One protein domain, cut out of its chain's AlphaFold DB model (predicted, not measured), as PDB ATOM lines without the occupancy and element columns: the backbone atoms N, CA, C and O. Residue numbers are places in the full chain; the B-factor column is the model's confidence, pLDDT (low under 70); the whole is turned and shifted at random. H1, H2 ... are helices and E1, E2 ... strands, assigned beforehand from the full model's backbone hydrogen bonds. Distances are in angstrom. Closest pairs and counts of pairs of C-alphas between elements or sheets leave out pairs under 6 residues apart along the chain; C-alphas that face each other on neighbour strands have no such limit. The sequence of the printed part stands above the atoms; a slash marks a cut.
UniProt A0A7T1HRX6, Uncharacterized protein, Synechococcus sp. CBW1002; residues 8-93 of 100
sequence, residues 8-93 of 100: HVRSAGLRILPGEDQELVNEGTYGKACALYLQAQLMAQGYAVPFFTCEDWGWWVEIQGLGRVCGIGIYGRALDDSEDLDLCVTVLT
ATOM      1  N   HIS A   8     -14.969  -4.526  22.396       92.25
ATOM      2  CA  HIS A   8     -14.164  -3.423  21.888       92.25
ATOM      3  C   HIS A   8     -13.285  -2.901  23.024       92.25
ATOM      4  O   HIS A   8     -13.785  -2.510  24.082       92.25
ATOM      5  N   VAL A   9     -11.975  -2.903  22.810       91.50
ATOM      6  CA  VAL A   9     -10.975  -2.523  23.803       91.50
ATOM      7  C   VAL A   9     -10.138  -1.378  23.248       91.50
ATOM      8  O   VAL A   9      -9.600  -1.455  22.149       91.50
ATOM      9  N   ARG A  10      -9.999  -0.316  24.045       88.31
ATOM     10  CA  ARG A  10      -9.053   0.778  23.802       88.31
ATOM     11  C   ARG A  10      -8.278   1.053  25.074       88.31
ATOM     12  O   ARG A  10      -8.867   1.232  26.139       88.31
ATOM     13  N   SER A  11      -6.957   1.055  24.969       87.69
ATOM     14  CA  SER A  11      -6.070   1.281  26.104       87.69
ATOM     15  C   SER A  11      -4.708   1.750  25.620       87.69
ATOM     16  O   SER A  11      -4.112   1.118  24.753       87.69
ATOM     17  N   ALA A  12      -4.168   2.794  26.251       87.50
ATOM     18  CA  ALA A  12      -2.807   3.265  25.993       87.50
ATOM     19  C   ALA A  12      -1.722   2.238  26.381       87.50
ATOM     20  O   ALA A  12      -0.567   2.389  25.997       87.50
ATOM     21  N   GLY A  13      -2.075   1.201  27.152       88.69
ATOM     22  CA  GLY A  13      -1.175   0.092  27.484       88.69
ATOM     23  C   GLY A  13      -1.178  -1.050  26.462       88.69
ATOM     24  O   GLY A  13      -0.360  -1.955  26.579       88.69
ATOM     25  N   LEU A  14      -2.090  -1.031  25.483       93.25
ATOM     26  CA  LEU A  14      -2.244  -2.074  24.465       93.25
ATOM     27  C   LEU A  14      -1.919  -1.512  23.074       93.25
ATOM     28  O   LEU A  14      -2.762  -1.519  22.182       93.25
ATOM     29  N   ARG A  15      -0.707  -0.973  22.932       92.38
ATOM     30  CA  ARG A  15      -0.196  -0.371  21.692       92.38
ATOM     31  C   ARG A  15       0.548  -1.379  20.827       92.38
ATOM     32  O   ARG A  15       0.862  -2.479  21.285       92.38
ATOM     33  N   ILE A  16       0.852  -0.964  19.601       93.69
ATOM     34  CA  ILE A  16       1.782  -1.672  18.719       93.69
ATOM     35  C   ILE A  16       3.131  -1.804  19.433       93.69
ATOM     36  O   ILE A  16       3.663  -0.824  19.957       93.69
ATOM     37  N   LEU A  17       3.672  -3.020  19.488       93.44
ATOM     38  CA  LEU A  17       4.984  -3.255  20.084       93.44
ATOM     39  C   LEU A  17       6.110  -3.027  19.065       93.44
ATOM     40  O   LEU A  17       5.941  -3.326  17.881       93.44
ATOM     41  N   PRO A  18       7.299  -2.570  19.503       93.19
ATOM     42  CA  PRO A  18       8.461  -2.485  18.625       93.19
ATOM     43  C   PRO A  18       8.791  -3.843  17.989       93.19
ATOM     44  O   PRO A  18       8.979  -4.828  18.703       93.19
ATOM     45  N   GLY A  19       8.887  -3.880  16.657       92.62
ATOM     46  CA  GLY A  19       9.188  -5.091  15.885       92.62
ATOM     47  C   GLY A  19       7.989  -6.005  15.616       92.62
ATOM     48  O   GLY A  19       8.166  -7.044  14.986       92.62
ATOM     49  N   GLU A  20       6.780  -5.646  16.070       93.94
ATOM     50  CA  GLU A  20       5.565  -6.436  15.822       93.94
ATOM     51  C   GLU A  20       5.253  -6.573  14.325       93.94
ATOM     52  O   GLU A  20       4.762  -7.613  13.895       93.94
ATOM     53  N   ASP A  21       5.602  -5.562  13.528       93.50
ATOM     54  CA  ASP A  21       5.493  -5.535  12.067       93.50
ATOM     55  C   ASP A  21       6.197  -6.717  11.381       93.50
ATOM     56  O   ASP A  21       5.735  -7.201  10.350       93.50
ATOM     57  N   GLN A  22       7.277  -7.229  11.978       94.31
ATOM     58  CA  GLN A  22       8.061  -8.349  11.446       94.31
ATOM     59  C   GLN A  22       7.413  -9.716  11.705       94.31
ATOM     60  O   GLN A  22       7.830 -10.716  11.123       94.31
ATOM     61  N   GLU A  23       6.418  -9.767  12.592       94.56
ATOM     62  CA  GLU A  23       5.701 -10.987  12.977       94.56
ATOM     63  C   GLU A  23       4.324 -11.090  12.321       94.56
ATOM     64  O   GLU A  23       3.671 -12.130  12.420       94.56
ATOM     65  N   LEU A  24       3.873 -10.018  11.665       93.62
ATOM     66  CA  LEU A  24       2.570  -9.987  11.029       93.62
ATOM     67  C   LEU A  24       2.526 -10.942   9.838       93.62
ATOM     68  O   LEU A  24       3.340 -10.861   8.920       93.62
ATOM     69  N   VAL A  25       1.510 -11.803   9.819       92.88
ATOM     70  CA  VAL A  25       1.182 -12.594   8.625       92.88
ATOM     71  C   VAL A  25       0.572 -11.691   7.550       92.88
ATOM     72  O   VAL A  25       0.891 -11.835   6.373       92.88
ATOM     73  N   ASN A  26      -0.273 -10.738   7.960       92.69
ATOM     74  CA  ASN A  26      -0.872  -9.729   7.095       92.69
ATOM     75  C   ASN A  26      -0.616  -8.325   7.647       92.69
ATOM     76  O   ASN A  26      -0.803  -8.054   8.831       92.69
ATOM     77  N   GLU A  27      -0.217  -7.400   6.776       91.44
ATOM     78  CA  GLU A  27       0.077  -6.028   7.184       91.44
ATOM     79  C   GLU A  27      -1.125  -5.377   7.893       91.44
ATOM     80  O   GLU A  27      -2.278  -5.468   7.455       91.44
ATOM     81  N   GLY A  28      -0.848  -4.715   9.017       88.38
ATOM     82  CA  GLY A  28      -1.853  -4.004   9.799       88.38
ATOM     83  C   GLY A  28      -2.700  -4.867  10.740       88.38
ATOM     84  O   GLY A  28      -3.650  -4.329  11.309       88.38
ATOM     85  N   THR A  29      -2.391  -6.157  10.936       92.31
ATOM     86  CA  THR A  29      -3.064  -7.032  11.922       92.31
ATOM     87  C   THR A  29      -2.375  -7.011  13.291       92.31
ATOM     88  O   THR A  29      -1.923  -8.037  13.805       92.31
ATOM     89  N   TYR A  30      -2.280  -5.827  13.891       95.00
ATOM     90  CA  TYR A  30      -1.660  -5.637  15.204       95.00
ATOM     91  C   TYR A  30      -2.515  -6.214  16.346       95.00
ATOM     92  O   TYR A  30      -3.711  -6.463  16.197       95.00
ATOM     93  N   GLY A  31      -1.912  -6.418  17.512       96.12
ATOM     94  CA  GLY A  31      -2.588  -6.966  18.691       96.12
ATOM     95  C   GLY A  31      -1.681  -7.708  19.671       96.12
ATOM     96  O   GLY A  31      -2.175  -8.191  20.694       96.12
ATOM     97  N   LYS A  32      -0.370  -7.782  19.419       96.81
ATOM     98  CA  LYS A  32       0.580  -8.556  20.226       96.81
ATOM     99  C   LYS A  32       0.587  -8.158  21.698       96.81
ATOM    100  O   LYS A  32       0.590  -9.032  22.564       96.81
ATOM    101  N   ALA A  33       0.545  -6.859  22.006       96.50
ATOM    102  CA  ALA A  33       0.468  -6.387  23.390       96.50
ATOM    103  C   ALA A  33      -0.771  -6.933  24.121       96.50
ATOM    104  O   ALA A  33      -0.686  -7.347  25.278       96.50
ATOM    105  N   CYS A  34      -1.915  -6.988  23.432       97.38
ATOM    106  CA  CYS A  34      -3.142  -7.569  23.968       97.38
ATOM    107  C   CYS A  34      -3.013  -9.087  24.146       97.38
ATOM    108  O   CYS A  34      -3.390  -9.601  25.197       97.38
ATOM    109  N   ALA A  35      -2.409  -9.789  23.183       97.88
ATOM    110  CA  ALA A  35      -2.173 -11.230  23.267       97.88
ATOM    111  C   ALA A  35      -1.289 -11.598  24.472       97.88
ATOM    112  O   ALA A  35      -1.660 -12.455  25.274       97.88
ATOM    113  N   LEU A  36      -0.175 -10.881  24.650       97.56
ATOM    114  CA  LEU A  36       0.732 -11.026  25.793       97.56
ATOM    115  C   LEU A  36       0.027 -10.753  27.125       97.56
ATOM    116  O   LEU A  36       0.170 -11.524  28.077       97.56
ATOM    117  N   TYR A  37      -0.750  -9.669  27.192       97.06
ATOM    118  CA  TYR A  37      -1.506  -9.321  28.390       97.06
ATOM    119  C   TYR A  37      -2.510 -10.419  28.758       97.06
ATOM    120  O   TYR A  37      -2.542 -10.866  29.905       97.06
ATOM    121  N   LEU A  38      -3.305 -10.886  27.792       97.31
ATOM    122  CA  LEU A  38      -4.301 -11.928  28.024       97.31
ATOM    123  C   LEU A  38      -3.655 -13.252  28.418       97.31
ATOM    124  O   LEU A  38      -4.130 -13.878  29.362       97.31
ATOM    125  N   GLN A  39      -2.553 -13.645  27.771       98.00
ATOM    126  CA  GLN A  39      -1.807 -14.836  28.168       98.00
ATOM    127  C   GLN A  39      -1.390 -14.758  29.640       98.00
ATOM    128  O   GLN A  39      -1.721 -15.651  30.420       98.00
ATOM    129  N   ALA A  40      -0.732 -13.667  30.042       97.69
ATOM    130  CA  ALA A  40      -0.269 -13.491  31.415       97.69
ATOM    131  C   ALA A  40      -1.426 -13.499  32.433       97.69
ATOM    132  O   ALA A  40      -1.339 -14.170  33.463       97.69
ATOM    133  N   GLN A  41      -2.521 -12.787  32.148       97.25
ATOM    134  CA  GLN A  41      -3.664 -12.691  33.062       97.25
ATOM    135  C   GLN A  41      -4.432 -14.009  33.193       97.25
ATOM    136  O   GLN A  41      -4.794 -14.399  34.301       97.25
ATOM    137  N   LEU A  42      -4.658 -14.722  32.090       96.12
ATOM    138  CA  LEU A  42      -5.333 -16.019  32.118       96.12
ATOM    139  C   LEU A  42      -4.493 -17.066  32.854       96.12
ATOM    140  O   LEU A  42      -5.027 -17.809  33.678       96.12
ATOM    141  N   MET A  43      -3.176 -17.086  32.628       97.06
ATOM    142  CA  MET A  43      -2.265 -17.954  33.380       97.06
ATOM    143  C   MET A  43      -2.296 -17.645  34.879       97.06
ATOM    144  O   MET A  43      -2.369 -18.565  35.691       97.06
ATOM    145  N   ALA A  44      -2.313 -16.363  35.262       97.75
ATOM    146  CA  ALA A  44      -2.436 -15.952  36.663       97.75
ATOM    147  C   ALA A  44      -3.765 -16.394  37.309       97.75
ATOM    148  O   ALA A  44      -3.833 -16.551  38.526       97.75
ATOM    149  N   GLN A  45      -4.804 -16.634  36.504       96.06
ATOM    150  CA  GLN A  45      -6.099 -17.165  36.942       96.06
ATOM    151  C   GLN A  45      -6.191 -18.701  36.883       96.06
ATOM    152  O   GLN A  45      -7.240 -19.264  37.188       96.06
ATOM    153  N   GLY A  46      -5.103 -19.392  36.527       96.12
ATOM    154  CA  GLY A  46      -5.029 -20.855  36.516       96.12
ATOM    155  C   GLY A  46      -5.439 -21.519  35.199       96.12
ATOM    156  O   GLY A  46      -5.550 -22.743  35.153       96.12
ATOM    157  N   TYR A  47      -5.644 -20.754  34.123       95.62
ATOM    158  CA  TYR A  47      -5.856 -21.319  32.789       95.62
ATOM    159  C   TYR A  47      -4.533 -21.766  32.151       95.62
ATOM    160  O   TYR A  47      -3.489 -21.137  32.328       95.62
ATOM    161  N   ALA A  48      -4.581 -22.833  31.352       96.38
ATOM    162  CA  ALA A  48      -3.444 -23.286  30.558       96.38
ATOM    163  C   ALA A  48      -3.390 -22.520  29.226       96.38
ATOM    164  O   ALA A  48      -4.157 -22.828  28.314       96.38
ATOM    165  N   VAL A  49      -2.487 -21.539  29.116       97.19
ATOM    166  CA  VAL A  49      -2.327 -20.691  27.917       97.19
ATOM    167  C   VAL A  49      -0.905 -20.818  27.354       97.19
ATOM    168  O   VAL A  49      -0.049 -19.965  27.604       97.19
ATOM    169  N   PRO A  50      -0.594 -21.925  26.655       94.38
ATOM    170  CA  PRO A  50       0.783 -22.306  26.333       94.38
ATOM    171  C   PRO A  50       1.467 -21.380  25.325       94.38
ATOM    172  O   PRO A  50       2.688 -21.252  25.362       94.38
ATOM    173  N   PHE A  51       0.710 -20.755  24.423       94.38
ATOM    174  CA  PHE A  51       1.253 -19.847  23.420       94.38
ATOM    175  C   PHE A  51       0.178 -18.899  22.875       94.38
ATOM    176  O   PHE A  51      -1.023 -19.075  23.098       94.38
ATOM    177  N   PHE A  52       0.647 -17.910  22.125       96.75
ATOM    178  CA  PHE A  52      -0.139 -17.078  21.226       96.75
ATOM    179  C   PHE A  52       0.607 -16.971  19.890       96.75
ATOM    180  O   PHE A  52       1.821 -17.177  19.847       96.75
ATOM    181  N   THR A  53      -0.103 -16.680  18.805       96.06
ATOM    182  CA  THR A  53       0.497 -16.543  17.471       96.06
ATOM    183  C   THR A  53      -0.231 -15.489  16.646       96.06
ATOM    184  O   THR A  53      -1.413 -15.224  16.880       96.06
ATOM    185  N   CYS A  54       0.479 -14.880  15.696       96.81
ATOM    186  CA  CYS A  54      -0.137 -14.071  14.653       96.81
ATOM    187  C   CYS A  54      -0.637 -15.004  13.542       96.81
ATOM    188  O   CYS A  54       0.082 -15.899  13.100       96.81
ATOM    189  N   GLU A  55      -1.879 -14.804  13.129       95.00
ATOM    190  CA  GLU A  55      -2.579 -15.504  12.059       95.00
ATOM    191  C   GLU A  55      -2.890 -14.509  10.930       95.00
ATOM    192  O   GLU A  55      -2.789 -13.291  11.096       95.00
ATOM    193  N   ASP A  56      -3.342 -15.006   9.781       92.88
ATOM    194  CA  ASP A  56      -3.727 -14.169   8.635       92.88
ATOM    195  C   ASP A  56      -4.925 -13.231   8.916       92.88
ATOM    196  O   ASP A  56      -5.185 -12.292   8.162       92.88
ATOM    197  N   TRP A  57      -5.648 -13.426  10.016       91.06
ATOM    198  CA  TRP A  57      -6.791 -12.600  10.411       91.06
ATOM    199  C   TRP A  57      -6.559 -11.743  11.665       91.06
ATOM    200  O   TRP A  57      -7.406 -10.898  11.963       91.06
ATOM    201  N   GLY A  58      -5.471 -11.938  12.415       95.12
ATOM    202  CA  GLY A  58      -5.274 -11.301  13.723       95.12
ATOM    203  C   GLY A  58      -4.383 -12.115  14.655       95.12
ATOM    204  O   GLY A  58      -3.546 -12.886  14.205       95.12
ATOM    205  N   TRP A  59      -4.556 -11.953  15.965       97.38
ATOM    206  CA  TRP A  59      -3.801 -12.708  16.968       97.38
ATOM    207  C   TRP A  59      -4.674 -13.760  17.648       97.38
ATOM    208  O   TRP A  59      -5.799 -13.480  18.071       97.38
ATOM    209  N   TRP A  60      -4.125 -14.963  17.788       97.38
ATOM    210  CA  TRP A  60      -4.727 -16.087  18.495       97.38
ATOM    211  C   TRP A  60      -4.030 -16.319  19.834       97.38
ATOM    212  O   TRP A  60      -2.806 -16.432  19.881       97.38
ATOM    213  N   VAL A  61      -4.804 -16.446  20.913       98.06
ATOM    214  CA  VAL A  61      -4.331 -16.867  22.241       98.06
ATOM    215  C   VAL A  61      -4.962 -18.218  22.583       98.06
ATOM    216  O   VAL A  61      -6.169 -18.288  22.818       98.06
ATOM    217  N   GLU A  62      -4.162 -19.286  22.610       96.31
ATOM    218  CA  GLU A  62      -4.632 -20.671  22.791       96.31
ATOM    219  C   GLU A  62      -4.996 -20.955  24.252       96.31
ATOM    220  O   GLU A  62      -4.162 -20.764  25.134       96.31
ATOM    221  N   ILE A  63      -6.185 -21.502  24.525       95.88
ATOM    222  CA  ILE A  63      -6.576 -21.966  25.865       95.88
ATOM    223  C   ILE A  63      -6.794 -23.480  25.844       95.88
ATOM    224  O   ILE A  63      -7.742 -23.997  25.251       95.88
ATOM    225  N   GLN A  64      -5.951 -24.206  26.574       93.50
ATOM    226  CA  GLN A  64      -6.012 -25.661  26.677       93.50
ATOM    227  C   GLN A  64      -6.823 -26.144  27.886       93.50
ATOM    228  O   GLN A  64      -7.142 -25.400  28.811       93.50
ATOM    229  N   GLY A  65      -7.154 -27.440  27.883       87.62
ATOM    230  CA  GLY A  65      -7.816 -28.110  29.008       87.62
ATOM    231  C   GLY A  65      -9.344 -27.994  29.029       87.62
ATOM    232  O   GLY A  65      -9.974 -28.502  29.950       87.62
ATOM    233  N   LEU A  66      -9.962 -27.387  28.008       86.94
ATOM    234  CA  LEU A  66     -11.415 -27.156  27.942       86.94
ATOM    235  C   LEU A  66     -12.203 -28.258  27.202       86.94
ATOM    236  O   LEU A  66     -13.380 -28.082  26.881       86.94
ATOM    237  N   GLY A  67     -11.564 -29.396  26.899       86.06
ATOM    238  CA  GLY A  67     -12.173 -30.534  26.186       86.06
ATOM    239  C   GLY A  67     -12.525 -30.269  24.712       86.06
ATOM    240  O   GLY A  67     -13.091 -31.135  24.052       86.06
ATOM    241  N   ARG A  68     -12.201 -29.078  24.199       86.81
ATOM    242  CA  ARG A  68     -12.356 -28.627  22.810       86.81
ATOM    243  C   ARG A  68     -11.319 -27.538  22.523       86.81
ATOM    244  O   ARG A  68     -10.828 -26.926  23.471       86.81
ATOM    245  N   VAL A  69     -11.043 -27.266  21.246       88.56
ATOM    246  CA  VAL A  69     -10.220 -26.109  20.854       88.56
ATOM    247  C   VAL A  69     -10.957 -24.828  21.235       88.56
ATOM    248  O   VAL A  69     -12.137 -24.654  20.913       88.56
ATOM    249  N   CYS A  70     -10.265 -23.961  21.960       92.31
ATOM    250  CA  CYS A  70     -10.784 -22.699  22.450       92.31
ATOM    251  C   CYS A  70      -9.632 -21.704  22.521       92.31
ATOM    252  O   CYS A  70      -8.536 -22.045  22.957       92.31
ATOM    253  N   GLY A  71      -9.894 -20.467  22.139       94.75
ATOM    254  CA  GLY A  71      -8.927 -19.399  22.282       94.75
ATOM    255  C   GLY A  71      -9.591 -18.044  22.248       94.75
ATOM    256  O   GLY A  71     -10.810 -17.921  22.096       94.75
ATOM    257  N   ILE A  72      -8.770 -17.017  22.406       96.56
ATOM    258  CA  ILE A  72      -9.191 -15.632  22.240       96.56
ATOM    259  C   ILE A  72      -8.637 -15.126  20.914       96.56
ATOM    260  O   ILE A  72      -7.428 -15.160  20.691       96.56
ATOM    261  N   GLY A  73      -9.536 -14.664  20.047       97.00
ATOM    262  CA  GLY A  73      -9.199 -13.938  18.832       97.00
ATOM    263  C   GLY A  73      -9.121 -12.445  19.112       97.00
ATOM    264  O   GLY A  73     -10.021 -11.881  19.740       97.00
ATOM    265  N   ILE A  74      -8.053 -11.814  18.636       97.38
ATOM    266  CA  ILE A  74      -7.805 -10.381  18.766       97.38
ATOM    267  C   ILE A  74      -7.638  -9.803  17.364       97.38
ATOM    268  O   ILE A  74      -6.735 -10.187  16.622       97.38
ATOM    269  N   TYR A  75      -8.493  -8.849  17.027       94.69
ATOM    270  CA  TYR A  75      -8.448  -8.104  15.778       94.69
ATOM    271  C   TYR A  75      -8.055  -6.672  16.114       94.69
ATOM    272  O   TYR A  75      -8.868  -5.939  16.673       94.69
ATOM    273  N   GLY A  76      -6.818  -6.281  15.822       93.94
ATOM    274  CA  GLY A  76      -6.348  -4.918  16.033       93.94
ATOM    275  C   GLY A  76      -6.064  -4.204  14.727       93.94
ATOM    276  O   GLY A  76      -5.484  -4.773  13.803       93.94
ATOM    277  N   ARG A  77      -6.478  -2.942  14.660       90.19
ATOM    278  CA  ARG A  77      -6.121  -2.006  13.592       90.19
ATOM    279  C   ARG A  77      -5.539  -0.749  14.224       90.19
ATOM    280  O   ARG A  77      -6.048  -0.291  15.247       90.19
ATOM    281  N   ALA A  78      -4.499  -0.198  13.603       89.06
ATOM    282  CA  ALA A  78      -4.007   1.130  13.947       89.06
ATOM    283  C   ALA A  78      -5.104   2.173  13.705       89.06
ATOM    284  O   ALA A  78      -5.825   2.103  12.703       89.06
ATOM    285  N   LEU A  79      -5.246   3.105  14.643       84.44
ATOM    286  CA  LEU A  79      -6.090   4.280  14.486       84.44
ATOM    287  C   LEU A  79      -5.238   5.412  13.913       84.44
ATOM    288  O   LEU A  79      -4.353   5.932  14.596       84.44
ATOM    289  N   ASP A  80      -5.534   5.794  12.672       82.50
ATOM    290  CA  ASP A  80      -4.816   6.834  11.930       82.50
ATOM    291  C   ASP A  80      -3.291   6.570  11.901       82.50
ATOM    292  O   ASP A  80      -2.857   5.417  11.917       82.50
ATOM    293  N   ASP A  81      -2.468   7.622  11.876       74.56
ATOM    294  CA  ASP A  81      -0.999   7.528  11.944       74.56
ATOM    295  C   ASP A  81      -0.474   7.389  13.395       74.56
ATOM    296  O   ASP A  81       0.677   7.722  13.687       74.56
ATOM    297  N   SER A  82      -1.322   6.964  14.340       77.62
ATOM    298  CA  SER A  82      -0.947   6.794  15.750       77.62
ATOM    299  C   SER A  82      -0.573   5.344  16.084       77.62
ATOM    300  O   SER A  82      -0.937   4.406  15.380       77.62
ATOM    301  N   GLU A  83       0.123   5.142  17.207       79.12
ATOM    302  CA  GLU A  83       0.385   3.799  17.761       79.12
ATOM    303  C   GLU A  83      -0.804   3.234  18.562       79.12
ATOM    304  O   GLU A  83      -0.713   2.140  19.133       79.12
ATOM    305  N   ASP A  84      -1.906   3.981  18.661       85.56
ATOM    306  CA  ASP A  84      -3.097   3.535  19.368       85.56
ATOM    307  C   ASP A  84      -3.891   2.544  18.497       85.56
ATOM    308  O   ASP A  84      -4.013   2.690  17.279       85.56
ATOM    309  N   LEU A  85      -4.443   1.511  19.140       91.31
ATOM    310  CA  LEU A  85      -5.160   0.426  18.474       91.31
ATOM    311  C   LEU A  85      -6.662   0.465  18.775       91.31
ATOM    312  O   LEU A  85      -7.078   0.670  19.919       91.31
ATOM    313  N   ASP A  86      -7.466   0.176  17.752       92.38
ATOM    314  CA  ASP A  86      -8.839  -0.298  17.924       92.38
ATOM    315  C   ASP A  86      -8.809  -1.824  17.950       92.38
ATOM    316  O   ASP A  86      -8.490  -2.463  16.944       92.38
ATOM    317  N   LEU A  87      -9.081  -2.402  19.121       95.12
ATOM    318  CA  LEU A  87      -9.033  -3.844  19.338       95.12
ATOM    319  C   LEU A  87     -10.450  -4.395  19.470       95.12
ATOM    320  O   LEU A  87     -11.207  -3.979  20.343       95.12
ATOM    321  N   CYS A  88     -10.778  -5.397  18.664       95.00
ATOM    322  CA  CYS A  88     -11.954  -6.237  18.844       95.00
ATOM    323  C   CYS A  88     -11.503  -7.606  19.351       95.00
ATOM    324  O   CYS A  88     -10.706  -8.283  18.706       95.00
ATOM    325  N   VAL A  89     -12.012  -8.025  20.506       96.06
ATOM    326  CA  VAL A  89     -11.615  -9.270  21.172       96.06
ATOM    327  C   VAL A  89     -12.821 -10.194  21.290       96.06
ATOM    328  O   VAL A  89     -13.901  -9.756  21.681       96.06
ATOM    329  N   THR A  90     -12.665 -11.472  20.957       95.38
ATOM    330  CA  THR A  90     -13.754 -12.458  21.041       95.38
ATOM    331  C   THR A  90     -13.246 -13.841  21.424       95.38
ATOM    332  O   THR A  90     -12.079 -14.168  21.218       95.38
ATOM    333  N   VAL A  91     -14.136 -14.676  21.958       93.56
ATOM    334  CA  VAL A  91     -13.853 -16.096  22.188       93.56
ATOM    335  C   VAL A  91     -14.108 -16.862  20.898       93.56
ATOM    336  O   VAL A  91     -15.186 -16.781  20.309       93.56
ATOM    337  N   LEU A  92     -13.120 -17.641  20.478       91.81
ATOM    338  CA  LEU A  92     -13.178 -18.471  19.290       91.81
ATOM    339  C   LEU A  92     -13.137 -19.945  19.690       91.81
ATOM    340  O   LEU A  92     -12.228 -20.409  20.374       91.81
ATOM    341  N   THR A  93     -14.124 -20.701  19.219       89.69
ATOM    342  CA  THR A  93     -14.189 -22.160  19.364       89.69
ATOM    343  C   THR A  93     -14.313 -22.777  17.973       89.69
ATOM    344  O   THR A  93     -15.425 -23.140  17.568       89.69
TER     345      THR A  93
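AT A GLANCE: This is residues 8 to 93 of the 100 residues of an uncharacterized protein of Synechococcus sp. CBW1002 (UniProt A0A7T1HRX6). A strongly twisted sheet of four antiparallel strands has one helix, H1, packed along one of its faces, in two layers. The hairpin turns after E2 and after E3 lie at opposite ends of the long axis, and residues 8 to 31 form a long stretch with no named element. The 86 printed residues hold H1, E1, E2, E3 and E4 in that order; the sheet order is E1 - E2 - E3 - E4. The class is mixed, helices and strands, with under half of the residues in named elements. The whole is compact, with a radius of gyration of the C-alphas of 12.6 A, and elongated, spanning 42 by 24 by 22 A.

IN THESE COORDINATES: E3, residues 70 to 78, is 26.2 A long. E4, residues 85 to 92, is 20.5 A long and ends at C-alpha 92 (-13.178, -18.471, 19.290). E2 is residues 58 to 63, 16.2 A, and E1 residues 52 to 55, 9.6 A. H1, residues 32 to 44, is 18.3 A long and begins at C-alpha 32 (0.580, -8.556, 20.226).

HOW THE PARTS SIT: The strands form a meander, each the antiparallel neighbour of the one before, with E1 and E4 as edge strands, apart from each other. In the hairpin E3 and E4, N 75 and O 88 are 2.8 A apart, within hydrogen-bond range; in E2 and E3, N 61 and O 72 are 2.9 A apart; in E1 and E2, N 53 and O 60 are 2.9 A apart. H1 is on the sheet at a height of 9.2 A, over E2 and E3, and runs along the strands, at 11 degrees to E2 on the local plane. Its closest C-alphas to E2 are those of Ala 35 and Val 61, 6.1 A. Every O i to N i+4 pair in H1 is within hydrogen-bond range. Residues 8 to 9 pair antiparallel with residues 87 to 88 of E4.

THE WHOLE: The farthest C-alphas, of Gly 67 and Asp 81, are 42.1 A apart. The printed part has no cut, and no link between named elements is long. Mean pLDDT of the printed part is 93.0; no printed residue is under 70.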